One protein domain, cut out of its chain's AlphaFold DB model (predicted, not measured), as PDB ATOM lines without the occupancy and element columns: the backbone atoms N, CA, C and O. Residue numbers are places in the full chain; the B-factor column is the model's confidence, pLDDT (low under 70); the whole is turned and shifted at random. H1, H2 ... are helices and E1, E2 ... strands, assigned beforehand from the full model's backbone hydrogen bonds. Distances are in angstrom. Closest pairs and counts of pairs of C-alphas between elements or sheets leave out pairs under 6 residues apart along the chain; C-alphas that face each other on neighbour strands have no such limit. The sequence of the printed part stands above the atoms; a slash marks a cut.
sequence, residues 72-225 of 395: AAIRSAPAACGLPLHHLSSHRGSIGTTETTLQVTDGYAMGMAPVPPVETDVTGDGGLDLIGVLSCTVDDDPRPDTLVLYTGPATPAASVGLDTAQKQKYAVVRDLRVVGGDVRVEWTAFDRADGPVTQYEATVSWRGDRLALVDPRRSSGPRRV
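This is residues 72 to 225 of the 395 residues of an uncharacterized protein of Mobilicoccus pelagius NBRC 104925 (UniProt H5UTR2). Two sheets of four strands lie face to face as a sandwich, their strands running nearly in line, with E4 and E8 drawn together along one side and E5 close to E3 and E1. A long loose stretch, residues 76 to 117, loops over the outside of the sheet E1 E2 E3 E4, with the short helix H1 before it. The printed part has 154 residues with one named helix and eight named strands, in the order H1 E1 E2 E3 E4 E5 E6 E7 E8; both sheets are antiparallel, in the orders E1 E2 E3 E4 and E5 E6 E7 E8. The class is mostly strand, though under half of the residues are in named elements. The whole is compact, with a radius of gyration of the C-alphas of 15.1 A and spans of 43 by 36 by 29 A.

In the first sheet, E1 is residues 118 to 120, E2 residues 129 to 138 at 27.8 A, E3 residues 141 to 151 at 29.8 A and E4 residues 155 to 161 at 18.2 A. In the second, E5 is residues 170 to 179 and E6 residues 182 to 190, each 25.8 A long, E7 residues 198 to 207 at 26.5 A and E8 residues 210 to 218 at 23.1 A. H1 is residues 72 to 75. C-alpha 72 is at (208.715, 151.667, 230.507), C-alpha 118 at (191.071, 138.573, 232.977) and C-alpha 218 at (195.577, 117.201, 229.066).

Each sheet is a meander, each strand the antiparallel neighbour of the one before, and each is strongly twisted. In the hairpin E2 and E3, N 134 and O 146 are 2.7 A apart, within hydrogen-bond range; so are N 118 and O 131 of E1 and E2 at 3.0 A, and N 149 and O 158 of E3 and E4 at 2.8 A. In the other sheet, such pairs are N 184 and O 177 of E6 and E5 at 2.7 A, N 204 and O 183 of E7 and E6 at 2.7 A, and N 214 and O 203 of E8 and E7 at 2.7 A. The facing parts of the two sheets are 9.6 A apart centre to centre, with strands at 14 degrees. E3 bends by 54 degrees at residue 144; the closest C-alphas of E3 and E5, those of Pro 144 and Ala 171, are 4.3 A apart. The closest C-alphas of E4 and E8, Val 160 and Leu 211, are 5.7 A apart. H1 only grazes the first sheet; it is too short for an O i to N i+4 pair, and its one O i to N i+3 pair is within range.

The C-alphas farthest apart, those of Gly 126 and Asp 194, are 44.4 A apart. The printed part has no cut. The link H1 to E1 is long, with 42 residues. The mean pLDDT of the printed part is 72.2; it is under 70 at residues 72 to 114, 137 to 138, 140 to 142, 193 to 195 and 221 to 225.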
ATOM      1  N   ALA A  72     207.692 151.882 229.482       42.25
ATOM      2  CA  ALA A  72     208.715 151.667 230.507       42.25
ATOM      3  C   ALA A  72     208.349 150.516 231.465       42.25
ATOM      4  O   ALA A  72     209.227 149.728 231.810       42.25
ATOM      5  N   ALA A  73     207.067 150.361 231.814       42.62
ATOM      6  CA  ALA A  73     206.586 149.273 232.661       42.62
ATOM      7  C   ALA A  73     206.699 147.913 231.948       42.62
ATOM      8  O   ALA A  73     207.165 146.946 232.549       42.62
ATOM      9  N   ILE A  74     206.418 147.850 230.639       42.47
ATOM     10  CA  ILE A  74     206.633 146.641 229.814       42.47
ATOM     11  C   ILE A  74     208.115 146.221 229.809       42.47
ATOM     12  O   ILE A  74     208.427 145.037 229.887       42.47
ATOM     13  N   ARG A  75     209.053 147.178 229.778       41.59
ATOM     14  CA  ARG A  75     210.503 146.894 229.834       41.59
ATOM     15  C   ARG A  75     210.990 146.403 231.199       41.59
ATOM     16  O   ARG A  75     212.059 145.806 231.267       41.59
ATOM     17  N   SER A  76     210.229 146.643 232.264       47.34
ATOM     18  CA  SER A  76     210.473 146.066 233.591       47.34
ATOM     19  C   SER A  76     209.748 144.739 233.823       47.34
ATOM     20  O   SER A  76     209.882 144.170 234.905       47.34
ATOM     21  N   ALA A  77     208.994 144.237 232.836       50.41
ATOM     22  CA  ALA A  77     208.285 142.975 232.977       50.41
ATOM     23  C   ALA A  77     209.283 141.818 233.167       50.41
ATOM     24  O   ALA A  77     210.279 141.749 232.441       50.41
ATOM     25  N   PRO A  78     209.044 140.905 234.124       57.06
ATOM     26  CA  PRO A  78     209.898 139.744 234.351       57.06
ATOM     27  C   PRO A  78     210.061 138.918 233.074       57.06
ATOM     28  O   PRO A  78     209.206 138.965 232.194       57.06
ATOM     29  N   ALA A  79     211.173 138.175 232.984       60.41
ATOM     30  CA  ALA A  79     211.560 137.408 231.798       60.41
ATOM     31  C   ALA A  79     210.345 136.730 231.148       60.41
ATOM     32  O   ALA A  79     209.745 135.814 231.712       60.41
ATOM     33  N   ALA A  80     209.956 137.222 229.978       62.47
ATOM     34  CA  ALA A  80     208.841 136.697 229.212       62.47
ATOM     35  C   ALA A  80     209.394 136.010 227.965       62.47
ATOM     36  O   ALA A  80     210.430 136.414 227.429       62.47
ATOM     37  N   CYS A  81     208.733 134.939 227.522       64.50
ATOM     38  CA  CYS A  81     209.101 134.241 226.290       64.50
ATOM     39  C   CYS A  81     210.536 133.670 226.279       64.50
ATOM     40  O   CYS A  81     211.180 133.568 225.232       64.50
ATOM     41  N   GLY A  82     211.056 133.305 227.459       57.50
ATOM     42  CA  GLY A  82     212.382 132.701 227.620       57.50
ATOM     43  C   GLY A  82     213.561 133.650 227.369       57.50
ATOM     44  O   GLY A  82     214.699 133.183 227.303       57.50
ATOM     45  N   LEU A  83     213.318 134.960 227.235       48.53
ATOM     46  CA  LEU A  83     214.367 135.966 227.084       48.53
ATOM     47  C   LEU A  83     214.595 136.734 228.396       48.53
ATOM     48  O   LEU A  83     213.632 137.101 229.074       48.53
ATOM     49  N   PRO A  84     215.860 137.022 228.771       42.81
ATOM     50  CA  PRO A  84     216.138 138.004 229.813       42.81
ATOM     51  C   PRO A  84     215.591 139.379 229.389       42.81
ATOM     52  O   PRO A  84     215.553 139.675 228.197       42.81
ATOM     53  N   LEU A  85     215.201 140.194 230.379       43.91
ATOM     54  CA  LEU A  85     214.459 141.478 230.358       43.91
ATOM     55  C   LEU A  85     214.804 142.561 229.294       43.91
ATOM     56  O   LEU A  85     214.295 143.675 229.377       43.91
ATOM     57  N   HIS A  86     215.662 142.323 228.301       27.50
ATOM     58  CA  HIS A  86     216.294 143.395 227.521       27.50
ATOM     59  C   HIS A  86     216.110 143.357 226.001       27.50
ATOM     60  O   HIS A  86     216.565 144.288 225.343       27.50
ATOM     61  N   HIS A  87     215.418 142.375 225.416       29.14
ATOM     62  CA  HIS A  87     215.283 142.308 223.953       29.14
ATOM     63  C   HIS A  87     213.899 141.841 223.479       29.14
ATOM     64  O   HIS A  87     213.766 140.805 222.840       29.14
ATOM     65  N   LEU A  88     212.861 142.643 223.734       32.03
ATOM     66  CA  LEU A  88     211.645 142.626 222.910       32.03
ATOM     67  C   LEU A  88     211.799 143.680 221.803       32.03
ATOM     68  O   LEU A  88     211.301 144.799 221.908       32.03
ATOM     69  N   SER A  89     212.558 143.363 220.753       29.47
ATOM     70  CA  SER A  89     212.772 144.262 219.613       29.47
ATOM     71  C   SER A  89     211.777 143.980 218.486       29.47
ATOM     72  O   SER A  89     212.178 143.498 217.435       29.47
ATOM     73  N   SER A  90     210.489 144.253 218.720       29.41
ATOM     74  CA  SER A  90     209.420 144.291 217.691       29.41
ATOM     75  C   SER A  90     208.018 144.548 218.274       29.41
ATOM     76  O   SER A  90     207.015 144.210 217.654       29.41
ATOM     77  N   HIS A  91     207.905 145.162 219.455       31.41
ATOM     78  CA  HIS A  91     206.595 145.444 220.048       31.41
ATOM     79  C   HIS A  91     205.924 146.649 219.359       31.41
ATOM     80  O   HIS A  91     206.468 147.754 219.382       31.41
ATOM     81  N   ARG A  92     204.735 146.453 218.773       31.78
ATOM     82  CA  ARG A  92     203.779 147.533 218.475       31.78
ATOM     83  C   ARG A  92     202.589 147.386 219.412       31.78
ATOM     84  O   ARG A  92     201.750 146.517 219.216       31.78
ATOM     85  N   GLY A  93     202.561 148.227 220.435       31.23
ATOM     86  CA  GLY A  93     201.453 148.374 221.366       31.23
ATOM     87  C   GLY A  93     201.663 149.643 222.182       31.23
ATOM     88  O   GLY A  93     202.707 149.809 222.811       31.23
ATOM     89  N   SER A  94     200.699 150.556 222.130       24.41
ATOM     90  CA  SER A  94     200.582 151.699 223.036       24.41
ATOM     91  C   SER A  94     199.374 151.453 223.932       24.41
ATOM     92  O   SER A  94     198.274 151.267 223.414       24.41
ATOM     93  N   ILE A  95     199.567 151.434 225.250       34.25
ATOM     94  CA  ILE A  95     198.476 151.257 226.213       34.25
ATOM     95  C   ILE A  95     198.116 152.640 226.765       34.25
ATOM     96  O   ILE A  95     198.867 153.194 227.567       34.25
ATOM     97  N   GLY A  96     196.985 153.187 226.300       26.09
ATOM     98  CA  GLY A  96     196.326 154.348 226.899       26.09
ATOM     99  C   GLY A  96     195.976 155.495 225.948       26.09
ATOM    100  O   GLY A  96     196.826 156.322 225.643       26.09
ATOM    101  N   THR A  97     194.711 155.536 225.506       25.12
ATOM    102  CA  THR A  97     193.769 156.681 225.596       25.12
ATOM    103  C   THR A  97     192.419 156.232 225.031       25.12
ATOM    104  O   THR A  97     192.373 155.977 223.837       25.12
ATOM    105  N   THR A  98     191.351 156.143 225.846       26.02
ATOM    106  CA  THR A  98     189.893 155.991 225.514       26.02
ATOM    107  C   THR A  98     189.432 154.996 224.428       26.02
ATOM    108  O   THR A  98     188.239 154.790 224.241       26.02
ATOM    109  N   GLU A  99     190.357 154.325 223.771       27.89
ATOM    110  CA  GLU A  99     190.236 153.405 222.657       27.89
ATOM    111  C   GLU A  99     191.450 152.484 222.785       27.89
ATOM    112  O   GLU A  99     192.479 152.671 222.138       27.89
ATOM    113  N   THR A 100     191.426 151.539 223.723       34.06
ATOM    114  CA  THR A 100     192.494 150.536 223.761       34.06
ATOM    115  C   THR A 100     191.969 149.198 224.249       34.06
ATOM    116  O   THR A 100     191.787 148.953 225.434       34.06
ATOM    117  N   THR A 101     191.733 148.313 223.289       26.92
ATOM    118  CA  THR A 101     191.851 146.866 223.462       26.92
ATOM    119  C   THR A 101     193.317 146.524 223.716       26.92
ATOM    120  O   THR A 101     194.174 146.990 222.964       26.92
ATOM    121  N   LEU A 102     193.618 145.684 224.712       30.72
ATOM    122  CA  LEU A 102     194.897 144.971 224.778       30.72
ATOM    123  C   LEU A 102     194.998 144.095 223.517       30.72
ATOM    124  O   LEU A 102     194.515 142.967 223.494       30.72
ATOM    125  N   GLN A 103     195.536 144.638 222.425       30.78
ATOM    126  CA  GLN A 103     195.828 143.848 221.239       30.78
ATOM    127  C   GLN A 103     197.215 143.245 221.410       30.78
ATOM    128  O   GLN A 103     198.238 143.903 221.241       30.78
ATOM    129  N   VAL A 104     197.222 141.959 221.751       32.22
ATOM    130  CA  VAL A 104     198.356 141.064 221.536       32.22
ATOM    131  C   VAL A 104     198.518 140.930 220.020       32.22
ATOM    132  O   VAL A 104     197.924 140.052 219.399       32.22
ATOM    133  N   THR A 105     199.208 141.876 219.383       29.55
ATOM    134  CA  THR A 105     199.434 141.835 217.934       29.55
ATOM    135  C   THR A 105     200.631 140.952 217.591       29.55
ATOM    136  O   THR A 105     201.733 141.146 218.101       29.55
ATOM    137  N   ASP A 106     200.345 140.004 216.695       32.72
ATOM    138  CA  ASP A 106     201.196 139.002 216.042       32.72
ATOM    139  C   ASP A 106     201.680 137.829 216.909       32.72
ATOM    140  O   ASP A 106     202.835 137.412 216.881       32.72
ATOM    141  N   GLY A 107     200.728 137.224 217.624       32.66
ATOM    142  CA  GLY A 107     200.826 135.854 218.118       32.66
ATOM    143  C   GLY A 107     200.165 134.836 217.194       32.66
ATOM    144  O   GLY A 107     198.944 134.779 217.139       32.66
ATOM    145  N   TYR A 108     200.986 134.049 216.493       39.03
ATOM    146  CA  TYR A 108     200.819 132.689 215.933       39.03
ATOM    147  C   TYR A 108     199.546 132.180 215.246       39.03
ATOM    148  O   TYR A 108     199.593 131.098 214.660       39.03
ATOM    149  N   ALA A 109     198.443 132.904 215.257       40.59
ATOM    150  CA  ALA A 109     197.176 132.410 214.765       40.59
ATOM    151  C   ALA A 109     196.434 133.533 214.054       40.59
ATOM    152  O   ALA A 109     195.526 134.151 214.607       40.59
ATOM    153  N   MET A 110     196.807 133.805 212.805       38.47
ATOM    154  CA  MET A 110     195.969 134.631 211.945       38.47
ATOM    155  C   MET A 110     194.565 134.007 211.915       38.47
ATOM    156  O   MET A 110     194.395 132.874 211.494       38.47
ATOM    157  N   GLY A 111     193.557 134.702 212.435       41.78
ATOM    158  CA  GLY A 111     192.182 134.192 212.503       41.78
ATOM    159  C   GLY A 111     191.685 133.761 213.885       41.78
ATOM    160  O   GLY A 111     190.469 133.701 214.051       41.78
ATOM    161  N   MET A 112     192.553 133.579 214.891       47.81
ATOM    162  CA  MET A 112     192.072 133.500 216.275       47.81
ATOM    163  C   MET A 112     191.886 134.907 216.834       47.81
ATOM    164  O   MET A 112     192.753 135.772 216.697       47.81
ATOM    165  N   ALA A 113     190.739 135.142 217.471       54.38
ATOM    166  CA  ALA A 113     190.542 136.362 218.234       54.38
ATOM    167  C   ALA A 113     191.571 136.409 219.382       54.38
ATOM    168  O   ALA A 113     191.809 135.372 220.009       54.38
ATOM    169  N   PRO A 114     192.171 137.578 219.676       65.62
ATOM    170  CA  PRO A 114     192.993 137.738 220.867       65.62
ATOM    171  C   PRO A 114     192.233 137.257 222.104       65.62
ATOM    172  O   PRO A 114     191.063 137.603 222.285       65.62
ATOM    173  N   VAL A 115     192.896 136.468 222.948       75.94
ATOM    174  CA  VAL A 115     192.307 136.019 224.211       75.94
ATOM    175  C   VAL A 115     192.188 137.241 225.125       75.94
ATOM    176  O   VAL A 115     193.212 137.871 225.412       75.94
ATOM    177  N   PRO A 116     190.970 137.623 225.552       77.69
ATOM    178  CA  PRO A 116     190.795 138.792 226.398       77.69
ATOM    179  C   PRO A 116     191.515 138.577 227.737       77.69
ATOM    180  O   PRO A 116     191.531 137.454 228.253       77.69
ATOM    181  N   PRO A 117     192.120 139.628 228.316       83.44
ATOM    182  CA  PRO A 117     192.703 139.513 229.640       83.44
ATOM    183  C   PRO A 117     191.604 139.309 230.690       83.44
ATOM    184  O   PRO A 117     190.443 139.665 230.476       83.44
ATOM    185  N   VAL A 118     191.982 138.757 231.841       87.00
ATOM    186  CA  VAL A 118     191.071 138.573 232.977       87.00
ATOM    187  C   VAL A 118     191.476 139.458 234.142       87.00
ATOM    188  O   VAL A 118     192.660 139.564 234.456       87.00
ATOM    189  N   GLU A 119     190.481 140.053 234.795       87.06
ATOM    190  CA  GLU A 119     190.652 140.851 236.008       87.06
ATOM    191  C   GLU A 119     190.147 140.068 237.223       87.06
ATOM    192  O   GLU A 119     188.982 139.669 237.275       87.06
ATOM    193  N   THR A 120     191.022 139.809 238.192       92.75
ATOM    194  CA  THR A 120     190.682 139.167 239.473       92.75
ATOM    195  C   THR A 120     191.805 139.389 240.481       92.75
ATOM    196  O   THR A 120     192.939 139.620 240.086       92.75
ATOM    197  N   ASP A 121     191.514 139.305 241.777       94.19
ATOM    198  CA  ASP A 121     192.540 139.328 242.830       94.19
ATOM    199  C   ASP A 121     193.307 137.993 242.829       94.19
ATOM    200  O   ASP A 121     192.854 136.994 243.391       94.19
ATOM    201  N   VAL A 122     194.426 137.943 242.107       93.50
ATOM    202  CA  VAL A 122     195.271 136.747 241.968       93.50
ATOM    203  C   VAL A 122     196.300 136.694 243.094       93.50
ATOM    204  O   VAL A 122     196.681 135.606 243.535       93.50
ATOM    205  N   THR A 123     196.773 137.856 243.542       94.06
ATOM    206  CA  THR A 123     197.794 137.992 244.584       94.06
ATOM    207  C   THR A 123     197.242 137.824 245.999       94.06
ATOM    208  O   THR A 123     198.004 137.474 246.907       94.06
ATOM    209  N   GLY A 124     195.932 137.986 246.183       94.06
ATOM    210  CA  GLY A 124     195.244 137.936 247.470       94.06
ATOM    211  C   GLY A 124     195.431 139.205 248.300       94.06
ATOM    212  O   GLY A 124     195.306 139.144 249.528       94.06
ATOM    213  N   ASP A 125     195.794 140.326 247.673       92.81
ATOM    214  CA  ASP A 125     196.035 141.602 248.353       92.81
ATOM    215  C   ASP A 125     194.766 142.468 248.489       92.81
ATOM    216  O   ASP A 125     194.791 143.516 249.141       92.81
ATOM    217  N   GLY A 126     193.637 141.993 247.950       93.00
ATOM    218  CA  GLY A 126     192.349 142.680 247.938       93.00
ATOM    219  C   GLY A 126     192.187 143.689 246.797       93.00
ATOM    220  O   GLY A 126     191.115 144.289 246.678       93.00
ATOM    221  N   GLY A 127     193.219 143.897 245.977       89.69
ATOM    222  CA  GLY A 127     193.181 144.651 244.731       89.69
ATOM    223  C   GLY A 127     192.800 143.771 243.538       89.69
ATOM    224  O   GLY A 127     192.893 142.550 243.582       89.69
ATOM    225  N   LEU A 128     192.332 144.393 242.453       87.94
ATOM    226  CA  LEU A 128     192.181 143.680 241.184       87.94
ATOM    227  C   LEU A 128     193.542 143.591 240.496       87.94
ATOM    228  O   LEU A 128     194.183 144.616 240.259       87.94
ATOM    229  N   ASP A 129     193.926 142.374 240.126       89.38
ATOM    230  CA  ASP A 129     195.048 142.111 239.238       89.38
ATOM    231  C   ASP A 129     194.543 141.818 237.826       89.38
ATOM    232  O   ASP A 129     193.404 141.395 237.624       89.38
ATOM    233  N   LEU A 130     195.414 141.997 236.839       87.62
ATOM    234  CA  LEU A 130     195.145 141.682 235.441       87.62
ATOM    235  C   LEU A 130     196.079 140.555 234.992       87.62
ATOM    236  O   LEU A 130     197.298 140.667 235.127       87.62
ATOM    237  N   ILE A 131     195.535 139.487 234.408       89.50
ATOM    238  CA  ILE A 131     196.330 138.485 233.685       89.50
ATOM    239  C   ILE A 131     196.072 138.620 232.191       89.50
ATOM    240  O   ILE A 131     194.940 138.482 231.730       89.50
ATOM    241  N   GLY A 132     197.149 138.847 231.441       85.50
ATOM    242  CA  GLY A 132     197.153 138.875 229.982       85.50
ATOM    243  C   GLY A 132     197.987 137.748 229.378       85.50
ATOM    244  O   GLY A 132     198.813 137.123 230.051       85.50
ATOM    245  N   VAL A 133     197.779 137.507 228.086       83.88
ATOM    246  CA  VAL A 133     198.596 136.604 227.269       83.88
ATOM    247  C   VAL A 133     199.603 137.434 226.480       83.88
ATOM    248  O   VAL A 133     199.252 138.459 225.907       83.88
ATOM    249  N   LEU A 134     200.852 136.988 226.433       81.56
ATOM    250  CA  LEU A 134     201.901 137.542 225.592       81.56
ATOM    251  C   LEU A 134     202.386 136.460 224.630       81.56
ATOM    252  O   LEU A 134     202.956 135.453 225.056       81.56
ATOM    253  N   SER A 135     202.197 136.699 223.340       77.06
ATOM    254  CA  SER A 135     202.754 135.872 222.275       77.06
ATOM    255  C   SER A 135     204.035 136.499 221.742       77.06
ATOM    256  O   SER A 135     204.114 137.716 221.572       77.06
ATOM    257  N   CYS A 136     205.049 135.674 221.486       70.69
ATOM    258  CA  CYS A 136     206.368 136.158 221.096       70.69
ATOM    259  C   CYS A 136     206.962 135.377 219.932       70.69
ATOM    260  O   CYS A 136     206.810 134.160 219.823       70.69
ATOM    261  N   THR A 137     207.782 136.092 219.171       64.81
ATOM    262  CA  THR A 137     208.649 135.546 218.133       64.81
ATOM    263  C   THR A 137     210.072 136.026 218.400       64.81
ATOM    264  O   THR A 137     210.290 137.215 218.631       64.81
ATOM    265  N   VAL A 138     211.042 135.111 218.398       69.62
ATOM    266  CA  VAL A 138     212.463 135.409 218.638       69.62
ATOM    267  C   VAL A 138     213.264 134.895 217.456       69.62
ATOM    268  O   VAL A 138     213.240 133.700 217.185       69.62
ATOM    269  N   ASP A 139     213.967 135.787 216.756       73.12
ATOM    270  CA  ASP A 139     214.706 135.456 215.528       73.12
ATOM    271  C   ASP A 139     213.832 134.743 214.474       73.12
ATOM    272  O   ASP A 139     214.262 133.780 213.845       73.12
ATOM    273  N   ASP A 140     212.590 135.212 214.303       64.75
ATOM    274  CA  ASP A 140     211.532 134.591 213.485       64.75
ATOM    275  C   ASP A 140     211.091 133.178 213.940       64.75
ATOM    276  O   ASP A 140     210.251 132.563 213.288       64.75
ATOM    277  N   ASP A 141     211.591 132.657 215.072       64.06
ATOM    278  CA  ASP A 141     211.132 131.392 215.663       64.06
ATOM    279  C   ASP A 141     210.027 131.655 216.706       64.06
ATOM    280  O   ASP A 141     210.234 132.427 217.656       64.06
ATOM    281  N   PRO A 142     208.865 130.991 216.575       68.31
ATOM    282  CA  PRO A 142     207.799 131.064 217.561       68.31
ATOM    283  C   PRO A 142     208.279 130.712 218.952       68.31
ATOM    284  O   PRO A 142     209.001 129.728 219.137       68.31
ATOM    285  N   ARG A 143     207.784 131.438 219.949       80.56
ATOM    286  CA  ARG A 143     207.864 131.004 221.337       80.56
ATOM    287  C   ARG A 143     206.490 130.590 221.853       80.56
ATOM    288  O   ARG A 143     205.486 131.140 221.410       80.56
ATOM    289  N   PRO A 144     206.439 129.631 222.791       87.00
ATOM    290  CA  PRO A 144     205.250 129.376 223.589       87.00
ATOM    291  C   PRO A 144     204.718 130.670 224.207       87.00
ATOM    292  O   PRO A 144     205.503 131.471 224.726       87.00
ATOM    293  N   ASP A 145     203.398 130.849 224.175       87.00
ATOM    294  CA  ASP A 145     202.750 131.972 224.843       87.00
ATOM    295  C   ASP A 145     203.150 132.032 226.324       87.00
ATOM    296  O   ASP A 145     203.419 131.024 226.990       87.00
ATOM    297  N   THR A 146     203.198 133.252 226.846       89.06
ATOM    298  CA  THR A 146     203.529 133.554 228.235       89.06
ATOM    299  C   THR A 146     202.361 134.290 228.871       89.06
ATOM    300  O   THR A 146     201.875 135.270 228.320       89.06
ATOM    301  N   LEU A 147     201.914 133.853 230.044       92.12
ATOM    302  CA  LEU A 147     200.960 134.626 230.834       92.12
ATOM    303  C   LEU A 147     201.715 135.671 231.647       92.12
ATOM    304  O   LEU A 147     202.741 135.348 232.251       92.12
ATOM    305  N   VAL A 148     201.205 136.897 231.686       88.88
ATOM    306  CA  VAL A 148     201.796 138.009 232.438       88.88
ATOM    307  C   VAL A 148     200.772 138.525 233.438       88.88
ATOM    308  O   VAL A 148     199.644 138.843 233.067       88.88
ATOM    309  N   LEU A 149     201.178 138.583 234.703       90.38
ATOM    310  CA  LEU A 149     200.425 139.187 235.794       90.38
ATOM    311  C   LEU A 149     200.819 140.656 235.922       90.38
ATOM    312  O   LEU A 149     202.003 140.971 236.074       90.38
ATOM    313  N   TYR A 150     199.820 141.524 235.943       87.00
ATOM    314  CA  TYR A 150     199.948 142.937 236.252       87.00
ATOM    315  C   TYR A 150     199.192 143.235 237.545       87.00
ATOM    316  O   TYR A 150     198.040 142.834 237.688       87.00
ATOM    317  N   THR A 151     199.831 143.950 238.466       86.50
ATOM    318  CA  THR A 151     199.251 144.346 239.756       86.50
ATOM    319  C   THR A 151     199.158 145.872 239.852       86.50
ATOM    320  O   THR A 151     199.879 146.604 239.159       86.50
ATOM    321  N   GLY A 152     198.264 146.383 240.703       79.62
ATOM    322  CA  GLY A 152     198.115 147.825 240.945       79.62
ATOM    323  C   GLY A 152     197.746 148.620 239.675       79.62
ATOM    324  O   GLY A 152     196.845 148.199 238.954       79.62
ATOM    325  N   PRO A 153     198.408 149.758 239.355       74.56
ATOM    326  CA  PRO A 153     198.188 150.519 238.113       74.56
ATOM    327  C   PRO A 153     198.813 149.800 236.900       74.56
ATOM    328  O   PRO A 153     199.573 150.377 236.129       74.56
ATOM    329  N   ALA A 154     198.547 148.496 236.810       71.12
ATOM    330  CA  ALA A 154     199.037 147.547 235.834       71.12
ATOM    331  C   ALA A 154     200.571 147.550 235.654       71.12
ATOM    332  O   ALA A 154     201.124 147.575 234.556       71.12
ATOM    333  N   THR A 155     201.278 147.451 236.781       76.38
ATOM    334  CA  THR A 155     202.716 147.159 236.800       76.38
ATOM    335  C   THR A 155     202.926 145.653 236.623       76.38
ATOM    336  O   THR A 155     202.360 144.882 237.398       76.38
ATOM    337  N   PRO A 156     203.725 145.189 235.645       81.75
ATOM    338  CA  PRO A 156     203.971 143.763 235.478       81.75
ATOM    339  C   PRO A 156     204.752 143.218 236.676       81.75
ATOM    340  O   PRO A 156     205.865 143.657 236.961       81.75
ATOM    341  N   ALA A 157     204.160 142.252 237.370       87.19
ATOM    342  CA  ALA A 157     204.692 141.681 238.601       87.19
ATOM    343  C   ALA A 157     205.355 140.318 238.374       87.19
ATOM    344  O   ALA A 157     206.374 140.010 238.990       87.19
ATOM    345  N   ALA A 158     204.794 139.496 237.481       91.00
ATOM    346  CA  ALA A 158     205.291 138.154 237.196       91.00
ATOM    347  C   ALA A 158     204.876 137.657 235.816       91.00
ATOM    348  O   ALA A 158     203.929 138.151 235.213       91.00
ATOM    349  N   SER A 159     205.564 136.620 235.354       92.50
ATOM    350  CA  SER A 159     205.247 135.908 234.125       92.50
ATOM    351  C   SER A 159     205.367 134.399 234.338       92.50
ATOM    352  O   SER A 159     206.134 133.934 235.185       92.50
ATOM    353  N   VAL A 160     204.604 133.616 233.574       93.88
ATOM    354  CA  VAL A 160     204.793 132.165 233.464       93.88
ATOM    355  C   VAL A 160     204.636 131.729 232.013       93.88
ATOM    356  O   VAL A 160     203.609 131.973 231.382       93.88
ATOM    357  N   GLY A 161     205.675 131.098 231.470       91.94
ATOM    358  CA  GLY A 161     205.631 130.497 230.140       91.94
ATOM    359  C   GLY A 161     204.867 129.174 230.158       91.94
ATOM    360  O   GLY A 161     204.970 128.399 231.116       91.94
ATOM    361  N   LEU A 162     204.096 128.891 229.106       90.69
ATOM    362  CA  LEU A 162     203.386 127.610 228.974       90.69
ATOM    363  C   LEU A 162     204.337 126.411 228.785       90.69
ATOM    364  O   LEU A 162     203.978 125.273 229.093       90.69
ATOM    365  N   ASP A 163     205.571 126.668 228.354       85.75
ATOM    366  CA  ASP A 163     206.675 125.702 228.270       85.75
ATOM    367  C   ASP A 163     207.109 125.154 229.640       85.75
ATOM    368  O   ASP A 163     207.683 124.069 229.747       85.75
ATOM    369  N   THR A 164     206.793 125.867 230.726       86.38
ATOM    370  CA  THR A 164     207.064 125.382 232.086       86.38
ATOM    371  C   THR A 164     206.187 124.192 232.466       86.38
ATOM    372  O   THR A 164     206.612 123.330 233.239       86.38
ATOM    373  N   ALA A 165     204.972 124.113 231.914       84.88
ATOM    374  CA  ALA A 165     204.069 123.002 232.168       84.88
ATOM    375  C   ALA A 165     204.477 121.757 231.377       84.88
ATOM    376  O   ALA A 165     204.253 120.638 231.845       84.88
ATOM    377  N   GLN A 166     205.036 121.929 230.175       81.19
ATOM    378  CA  GLN A 166     205.330 120.837 229.253       81.19
ATOM    379  C   GLN A 166     206.436 121.210 228.249       81.19
ATOM    380  O   GLN A 166     206.551 122.349 227.824       81.19
ATOM    381  N   LYS A 167     207.213 120.219 227.792       83.50
ATOM    382  CA  LYS A 167     208.389 120.423 226.921       83.50
ATOM    383  C   LYS A 167     208.078 120.684 225.434       83.50
ATOM    384  O   LYS A 167     208.970 120.467 224.614       83.50
ATOM    385  N   GLN A 168     206.853 121.058 225.058       83.50
ATOM    386  CA  GLN A 168     206.575 121.327 223.644       83.50
ATOM    387  C   GLN A 168     207.294 122.578 223.166       83.50
ATOM    388  O   GLN A 168     207.456 123.546 223.908       83.50
ATOM    389  N   LYS A 169     207.686 122.553 221.891       83.69
ATOM    390  CA  LYS A 169     208.341 123.695 221.253       83.69
ATOM    391  C   LYS A 169     207.411 124.911 221.147       83.69
ATOM    392  O   LYS A 169     207.887 126.036 221.251       83.69
ATOM    393  N   TYR A 170     206.109 124.686 220.967       84.44
ATOM    394  CA  TYR A 170     205.115 125.729 220.722       84.44
ATOM    395  C   TYR A 170     203.865 125.530 221.581       84.44
ATOM    396  O   TYR A 170     203.444 124.397 221.832       84.44
ATOM    397  N   ALA A 171     203.261 126.638 222.014       88.31
ATOM    398  CA  ALA A 171     202.004 126.646 222.752       88.31
ATOM    399  C   ALA A 171     201.243 127.951 222.509       88.31
ATOM    400  O   ALA A 171     201.858 129.013 222.545       88.31
ATOM    401  N   VAL A 172     199.929 127.859 222.296       86.31
ATOM    402  CA  VAL A 172     199.051 129.013 222.057       86.31
ATOM    403  C   VAL A 172     197.851 128.960 222.997       86.31
ATOM    404  O   VAL A 172     197.158 127.935 223.046       86.31
ATOM    405  N   VAL A 173     197.608 130.035 223.749       88.00
ATOM    406  CA  VAL A 173     196.441 130.165 224.631       88.00
ATOM    407  C   VAL A 173     195.178 130.255 223.782       88.00
ATOM    408  O   VAL A 173     195.117 130.985 222.798       88.00
ATOM    409  N   ARG A 174     194.158 129.491 224.168       86.75
ATOM    410  CA  ARG A 174     192.833 129.495 223.537       86.75
ATOM    411  C   ARG A 174     191.789 130.192 224.383       86.75
ATOM    412  O   ARG A 174     190.878 130.798 223.834       86.75
ATOM    413  N   ASP A 175     191.903 130.053 225.696       88.38
ATOM    414  CA  ASP A 175     190.956 130.636 226.628       88.38
ATOM    415  C   ASP A 175     191.639 130.999 227.943       88.38
ATOM    416  O   ASP A 175     192.550 130.305 228.411       88.38
ATOM    417  N   LEU A 176     191.164 132.090 228.532       91.62
ATOM    418  CA  LEU A 176     191.569 132.585 229.833       91.62
ATOM    419  C   LEU A 176     190.308 133.065 230.549       91.62
ATOM    420  O   LEU A 176     189.606 133.949 230.068       91.62
ATOM    421  N   ARG A 177     189.999 132.465 231.698       94.69
ATOM    422  CA  ARG A 177     188.743 132.726 232.417       94.69
ATOM    423  C   ARG A 177     188.917 132.620 233.923       94.69
ATOM    424  O   ARG A 177     189.786 131.898 234.398       94.69
ATOM    425  N   VAL A 178     188.050 133.279 234.686       94.44
ATOM    426  CA  VAL A 178     188.020 133.180 236.155       94.44
ATOM    427  C   VAL A 178     186.953 132.168 236.577       94.44
ATOM    428  O   VAL A 178     185.793 132.277 236.183       94.44
ATOM    429  N   VAL A 179     187.325 131.176 237.386       93.12
ATOM    430  CA  VAL A 179     186.425 130.136 237.905       93.12
ATOM    431  C   VAL A 179     186.620 130.011 239.411       93.12
ATOM    432  O   VAL A 179     187.618 129.468 239.871       93.12
ATOM    433  N   GLY A 180     185.647 130.489 240.189       89.88
ATOM    434  CA  GLY A 180     185.699 130.397 241.653       89.88
ATOM    435  C   GLY A 180     186.829 131.215 242.292       89.88
ATOM    436  O   GLY A 180     187.329 130.818 243.336       89.88
ATOM    437  N   GLY A 181     187.238 132.320 241.658       86.94
ATOM    438  CA  GLY A 181     188.366 133.161 242.085       86.94
ATOM    439  C   GLY A 181     189.722 132.719 241.527       86.94
ATOM    440  O   GLY A 181     190.660 133.505 241.521       86.94
ATOM    441  N   ASP A 182     189.813 131.505 240.983       92.81
ATOM    442  CA  ASP A 182     191.019 131.015 240.321       92.81
ATOM    443  C   ASP A 182     191.018 131.388 238.837       92.81
ATOM    444  O   ASP A 182     190.008 131.230 238.145       92.81
ATOM    445  N   VAL A 183     192.170 131.780 238.297       96.56
ATOM    446  CA  VAL A 183     192.331 131.937 236.848       96.56
ATOM    447  C   VAL A 183     192.585 130.569 236.217       96.56
ATOM    448  O   VAL A 183     193.461 129.819 236.638       96.56
ATOM    449  N   ARG A 184     191.813 130.221 235.193       97.50
ATOM    450  CA  ARG A 184     191.965 129.018 234.374       97.50
ATOM    451  C   ARG A 184     192.478 129.413 233.002       97.50
ATOM    452  O   ARG A 184     191.950 130.338 232.395       97.50
ATOM    453  N   VAL A 185     193.476 128.680 232.528       96.44
ATOM    454  CA  VAL A 185     194.033 128.832 231.183       96.44
ATOM    455  C   VAL A 185     193.861 127.532 230.415       96.44
ATOM    456  O   VAL A 185     194.156 126.454 230.938       96.44
ATOM    457  N   GLU A 186     193.411 127.640 229.172       94.62
ATOM    458  CA  GLU A 186     193.431 126.555 228.199       94.62
ATOM    459  C   GLU A 186     194.363 126.909 227.052       94.62
ATOM    460  O   GLU A 186     194.341 128.027 226.539       94.62
ATOM    461  N   TRP A 187     195.173 125.949 226.618       92.94
ATOM    462  CA  TRP A 187     196.103 126.158 225.517       92.94
ATOM    463  C   TRP A 187     196.248 124.920 224.646       92.94
ATOM    464  O   TRP A 187     195.928 123.795 225.037       92.94
ATOM    465  N   THR A 188     196.744 125.134 223.435       87.38
ATOM    466  CA  THR A 188     197.125 124.067 222.508       87.38
ATOM    467  C   THR A 188     198.631 124.050 222.362       87.38
ATOM    468  O   THR A 188     199.219 125.085 222.074       87.38
ATOM    469  N   ALA A 189     199.251 122.887 222.551       88.94
ATOM    470  CA  ALA A 189     200.693 122.713 222.424       88.94
ATOM    471  C   ALA A 189     201.055 121.699 221.331       88.94
ATOM    472  O   ALA A 189     200.334 120.720 221.105       88.94
ATOM    473  N   PHE A 190     202.183 121.947 220.665       84.25
ATOM    474  CA  PHE A 190     202.669 121.174 219.522       84.25
ATOM    475  C   PHE A 190     204.185 121.355 219.331       84.25
ATOM    476  O   PHE A 190     204.761 122.371 219.712       84.25
ATOM    477  N   ASP A 191     204.853 120.359 218.745       84.00
ATOM    478  CA  ASP A 191     206.313 120.393 218.529       84.00
ATOM    479  C   ASP A 191     206.714 120.984 217.170       84.00
ATOM    480  O   ASP A 191     207.860 121.393 216.977       84.00
ATOM    481  N   ARG A 192     205.788 120.981 216.205       76.94
ATOM    482  CA  ARG A 192     205.962 121.453 214.824       76.94
ATOM    483  C   ARG A 192     204.624 121.948 214.289       76.94
ATOM    484  O   ARG A 192     203.592 121.452 214.736       76.94
ATOM    485  N   ALA A 193     204.653 122.861 213.322       64.38
ATOM    486  CA  ALA A 193     203.452 123.444 212.723       64.38
ATOM    487  C   ALA A 193     202.509 122.400 212.085       64.38
ATOM    488  O   ALA A 193     201.298 122.569 212.109       64.38
ATOM    489  N   ASP A 194     203.049 121.294 211.569       62.81
ATOM    490  CA  ASP A 194     202.312 120.180 210.952       62.81
ATOM    491  C   ASP A 194     202.112 118.974 211.899       62.81
ATOM    492  O   ASP A 194     201.673 117.896 211.489       62.81
ATOM    493  N   GLY A 195     202.493 119.126 213.169       69.38
ATOM    494  CA  GLY A 195     202.526 118.049 214.149       69.38
ATOM    495  C   GLY A 195     201.170 117.737 214.794       69.38
ATOM    496  O   GLY A 195     200.198 118.477 214.649       69.38
ATOM    497  N   PRO A 196     201.084 116.634 215.560       74.00
ATOM    498  CA  PRO A 196     199.926 116.390 216.406       74.00
ATOM    499  C   PRO A 196     199.798 117.502 217.450       74.00
ATOM    500  O   PRO A 196     200.768 117.846 218.129       74.00
ATOM    501  N   VAL A 197     198.579 118.004 217.619       81.31
ATOM    502  CA  VAL A 197     198.258 118.997 218.643       81.31
ATOM    503  C   VAL A 197     197.701 118.305 219.880       81.31
ATOM    504  O   VAL A 197     197.024 117.273 219.796       81.31
ATOM    505  N   THR A 198     197.998 118.861 221.049       84.25
ATOM    506  CA  THR A 198     197.437 118.414 222.329       84.25
ATOM    507  C   THR A 198     196.883 119.622 223.067       84.25
ATOM    508  O   THR A 198     197.574 120.632 223.188       84.25
ATOM    509  N   GLN A 199     195.647 119.523 223.554       89.06
ATOM    510  CA  GLN A 199     195.054 120.579 224.369       89.06
ATOM    511  C   GLN A 199     195.314 120.319 225.843       89.06
ATOM    512  O   GLN A 199     195.302 119.176 226.320       89.06
ATOM    513  N   TYR A 200     195.534 121.410 226.551       94.12
ATOM    514  CA  TYR A 200     195.872 121.433 227.952       94.12
ATOM    515  C   TYR A 200     195.020 122.459 228.679       94.12
ATOM    516  O   TYR A 200     194.568 123.442 228.093       94.12
ATOM    517  N   GLU A 201     194.841 122.225 229.970       96.44
ATOM    518  CA  GLU A 201     194.261 123.182 230.898       96.44
ATOM    519  C   GLU A 201     195.059 123.198 232.207       96.44
ATOM    520  O   GLU A 201     195.642 122.184 232.606       96.44
ATOM    521  N   ALA A 202     195.089 124.349 232.875       97.44
ATOM    522  CA  ALA A 202     195.698 124.516 234.193       97.44
ATOM    523  C   ALA A 202     194.999 125.625 234.986       97.44
ATOM    524  O   ALA A 202     194.303 126.476 234.426       97.44
ATOM    525  N   THR A 203     195.214 125.629 236.301       97.56
ATOM    526  CA  THR A 203     194.963 126.810 237.136       97.56
ATOM    527  C   THR A 203     196.210 127.680 237.166       97.56
ATOM    528  O   THR A 203     197.305 127.181 237.412       97.56
ATOM    529  N   VAL A 204     196.056 128.981 236.980       96.94
ATOM    530  CA  VAL A 204     197.096 129.976 237.209       96.94
ATOM    531  C   VAL A 204     196.987 130.439 238.660       96.94
ATOM    532  O   VAL A 204     195.917 130.835 239.111       96.94
ATOM    533  N   SER A 205     198.079 130.341 239.412       95.00
ATOM    534  CA  SER A 205     198.108 130.631 240.849       95.00
ATOM    535  C   SER A 205     199.320 131.480 241.209       95.00
ATOM    536  O   SER A 205     200.426 131.230 240.720       95.00
ATOM    537  N   TRP A 206     199.118 132.446 242.106       94.38
ATOM    538  CA  TRP A 206     200.195 133.178 242.764       94.38
ATOM    539  C   TRP A 206     200.805 132.348 243.893       94.38
ATOM    540  O   TRP A 206     200.100 131.889 244.793       94.38
ATOM    541  N   ARG A 207     202.121 132.109 243.859       93.38
ATOM    542  CA  ARG A 207     202.819 131.311 244.881       93.38
ATOM    543  C   ARG A 207     204.087 132.000 245.354       93.38
ATOM    544  O   ARG A 207     205.142 131.841 244.743       93.38
ATOM    545  N   GLY A 208     203.984 132.680 246.495       89.12
ATOM    546  CA  GLY A 208     205.064 133.493 247.046       89.12
ATOM    547  C   GLY A 208     205.153 134.805 246.276       89.12
ATOM    548  O   GLY A 208     204.437 135.745 246.586       89.12
ATOM    549  N   ASP A 209     206.002 134.826 245.260       89.44
ATOM    550  CA  ASP A 209     206.358 135.992 244.447       89.44
ATOM    551  C   ASP A 209     206.367 135.675 242.941       89.44
ATOM    552  O   ASP A 209     206.950 136.399 242.136       89.44
ATOM    553  N   ARG A 210     205.748 134.556 242.548       93.56
ATOM    554  CA  ARG A 210     205.735 134.084 241.163       93.56
ATOM    555  C   ARG A 210     204.386 133.530 240.749       93.56
ATOM    556  O   ARG A 210     203.673 132.898 241.534       93.56
ATOM    557  N   LEU A 211     204.107 133.694 239.463       94.44
ATOM    558  CA  LEU A 211     203.002 133.044 238.784       94.44
ATOM    559  C   LEU A 211     203.373 131.577 238.518       94.44
ATOM    560  O   LEU A 211     204.503 131.264 238.139       94.44
ATOM    561  N   ALA A 212     202.438 130.659 238.745       95.69
ATOM    562  CA  ALA A 212     202.648 129.235 238.527       95.69
ATOM    563  C   ALA A 212     201.431 128.590 237.864       95.69
ATOM    564  O   ALA A 212     200.290 128.871 238.231       95.69
ATOM    565  N   LEU A 213     201.689 127.665 236.939       96.19
ATOM    566  CA  LEU A 213     200.677 126.759 236.404       96.19
ATOM    567  C   LEU A 213     200.525 125.567 237.355       96.19
ATOM    568  O   LEU A 213     201.484 124.849 237.646       96.19
ATOM    569  N   VAL A 214     199.317 125.371 237.870       96.31
ATOM    570  CA  VAL A 214     198.960 124.352 238.853       96.31
ATOM    571  C   VAL A 214     198.071 123.307 238.199       96.31
ATOM    572  O   VAL A 214     197.110 123.640 237.510       96.31
ATOM    573  N   ASP A 215     198.407 122.043 238.462       94.50
ATOM    574  CA  ASP A 215     197.714 120.862 237.935       94.50
ATOM    575  C   ASP A 215     197.537 120.888 236.401       94.50
ATOM    576  O   ASP A 215     196.417 120.746 235.904       94.50
ATOM    577  N   PRO A 216     198.623 121.107 235.624       95.44
ATOM    578  CA  PRO A 216     198.529 121.102 234.175       95.44
ATOM    579  C   PRO A 216     198.149 119.701 233.700       95.44
ATOM    580  O   PRO A 216     198.895 118.734 233.883       95.44
ATOM    581  N   ARG A 217     196.993 119.593 233.056       94.88
ATOM    582  CA  ARG A 217     196.462 118.318 232.576       94.88
ATOM    583  C   ARG A 217     196.028 118.429 231.130       94.88
ATOM    584  O   ARG A 217     195.663 119.492 230.640       94.88
ATOM    585  N   ARG A 218     196.088 117.299 230.432       91.06
ATOM    586  CA  ARG A 218     195.577 117.201 229.066       91.06
ATOM    587  C   ARG A 218     194.056 117.232 229.119       91.06
ATOM    588  O   ARG A 218     193.462 116.327 229.702       91.06
ATOM    589  N   SER A 219     193.449 118.235 228.499       83.81
ATOM    590  CA  SER A 219     191.995 118.303 228.323       83.81
ATOM    591  C   SER A 219     191.536 117.433 227.148       83.81
ATOM    592  O   SER A 219     190.402 116.957 227.125       83.81
ATOM    593  N   SER A 220     192.434 117.132 226.202       76.69
ATOM    594  CA  SER A 220     192.200 116.141 225.150       76.69
ATOM    595  C   SER A 220     193.451 115.317 224.813       76.69
ATOM    596  O   SER A 220     194.590 115.718 225.059       76.69
ATOM    597  N   GLY A 221     193.244 114.103 224.287       64.81
ATOM    598  CA  GLY A 221     194.334 113.264 223.776       64.81
ATOM    599  C   GLY A 221     194.960 113.845 222.497       64.81
ATOM    600  O   GLY A 221     194.318 114.670 221.849       64.81
ATOM    601  N   PRO A 222     196.171 113.403 222.096       63.66
ATOM    602  CA  PRO A 222     196.811 113.882 220.875       63.66
ATOM    603  C   PRO A 222     195.916 113.601 219.673       63.66
ATOM    604  O   PRO A 222     195.532 112.451 219.437       63.66
ATOM    605  N   ARG A 223     195.590 114.636 218.902       52.50
ATOM    606  CA  ARG A 223     194.834 114.482 217.659       52.50
ATOM    607  C   ARG A 223     195.755 114.822 216.504       52.50
ATOM    608  O   ARG A 223     196.417 115.859 216.504       52.50
ATOM    609  N   ARG A 224     195.816 113.920 215.521       47.16
ATOM    610  CA  ARG A 224     196.367 114.275 214.217       47.16
ATOM    611  C   ARG A 224     195.345 115.172 213.550       47.16
ATOM    612  O   ARG A 224     194.270 114.720 213.168       47.16
ATOM    613  N   VAL A 225     195.699 116.435 213.451       41.56
ATOM    614  CA  VAL A 225     194.987 117.376 212.614       41.56
ATOM    615  C   VAL A 225     195.354 117.039 211.173       41.56
ATOM    616  O   VAL A 225     196.531 117.009 210.819       41.56
TER     617      VAL A 225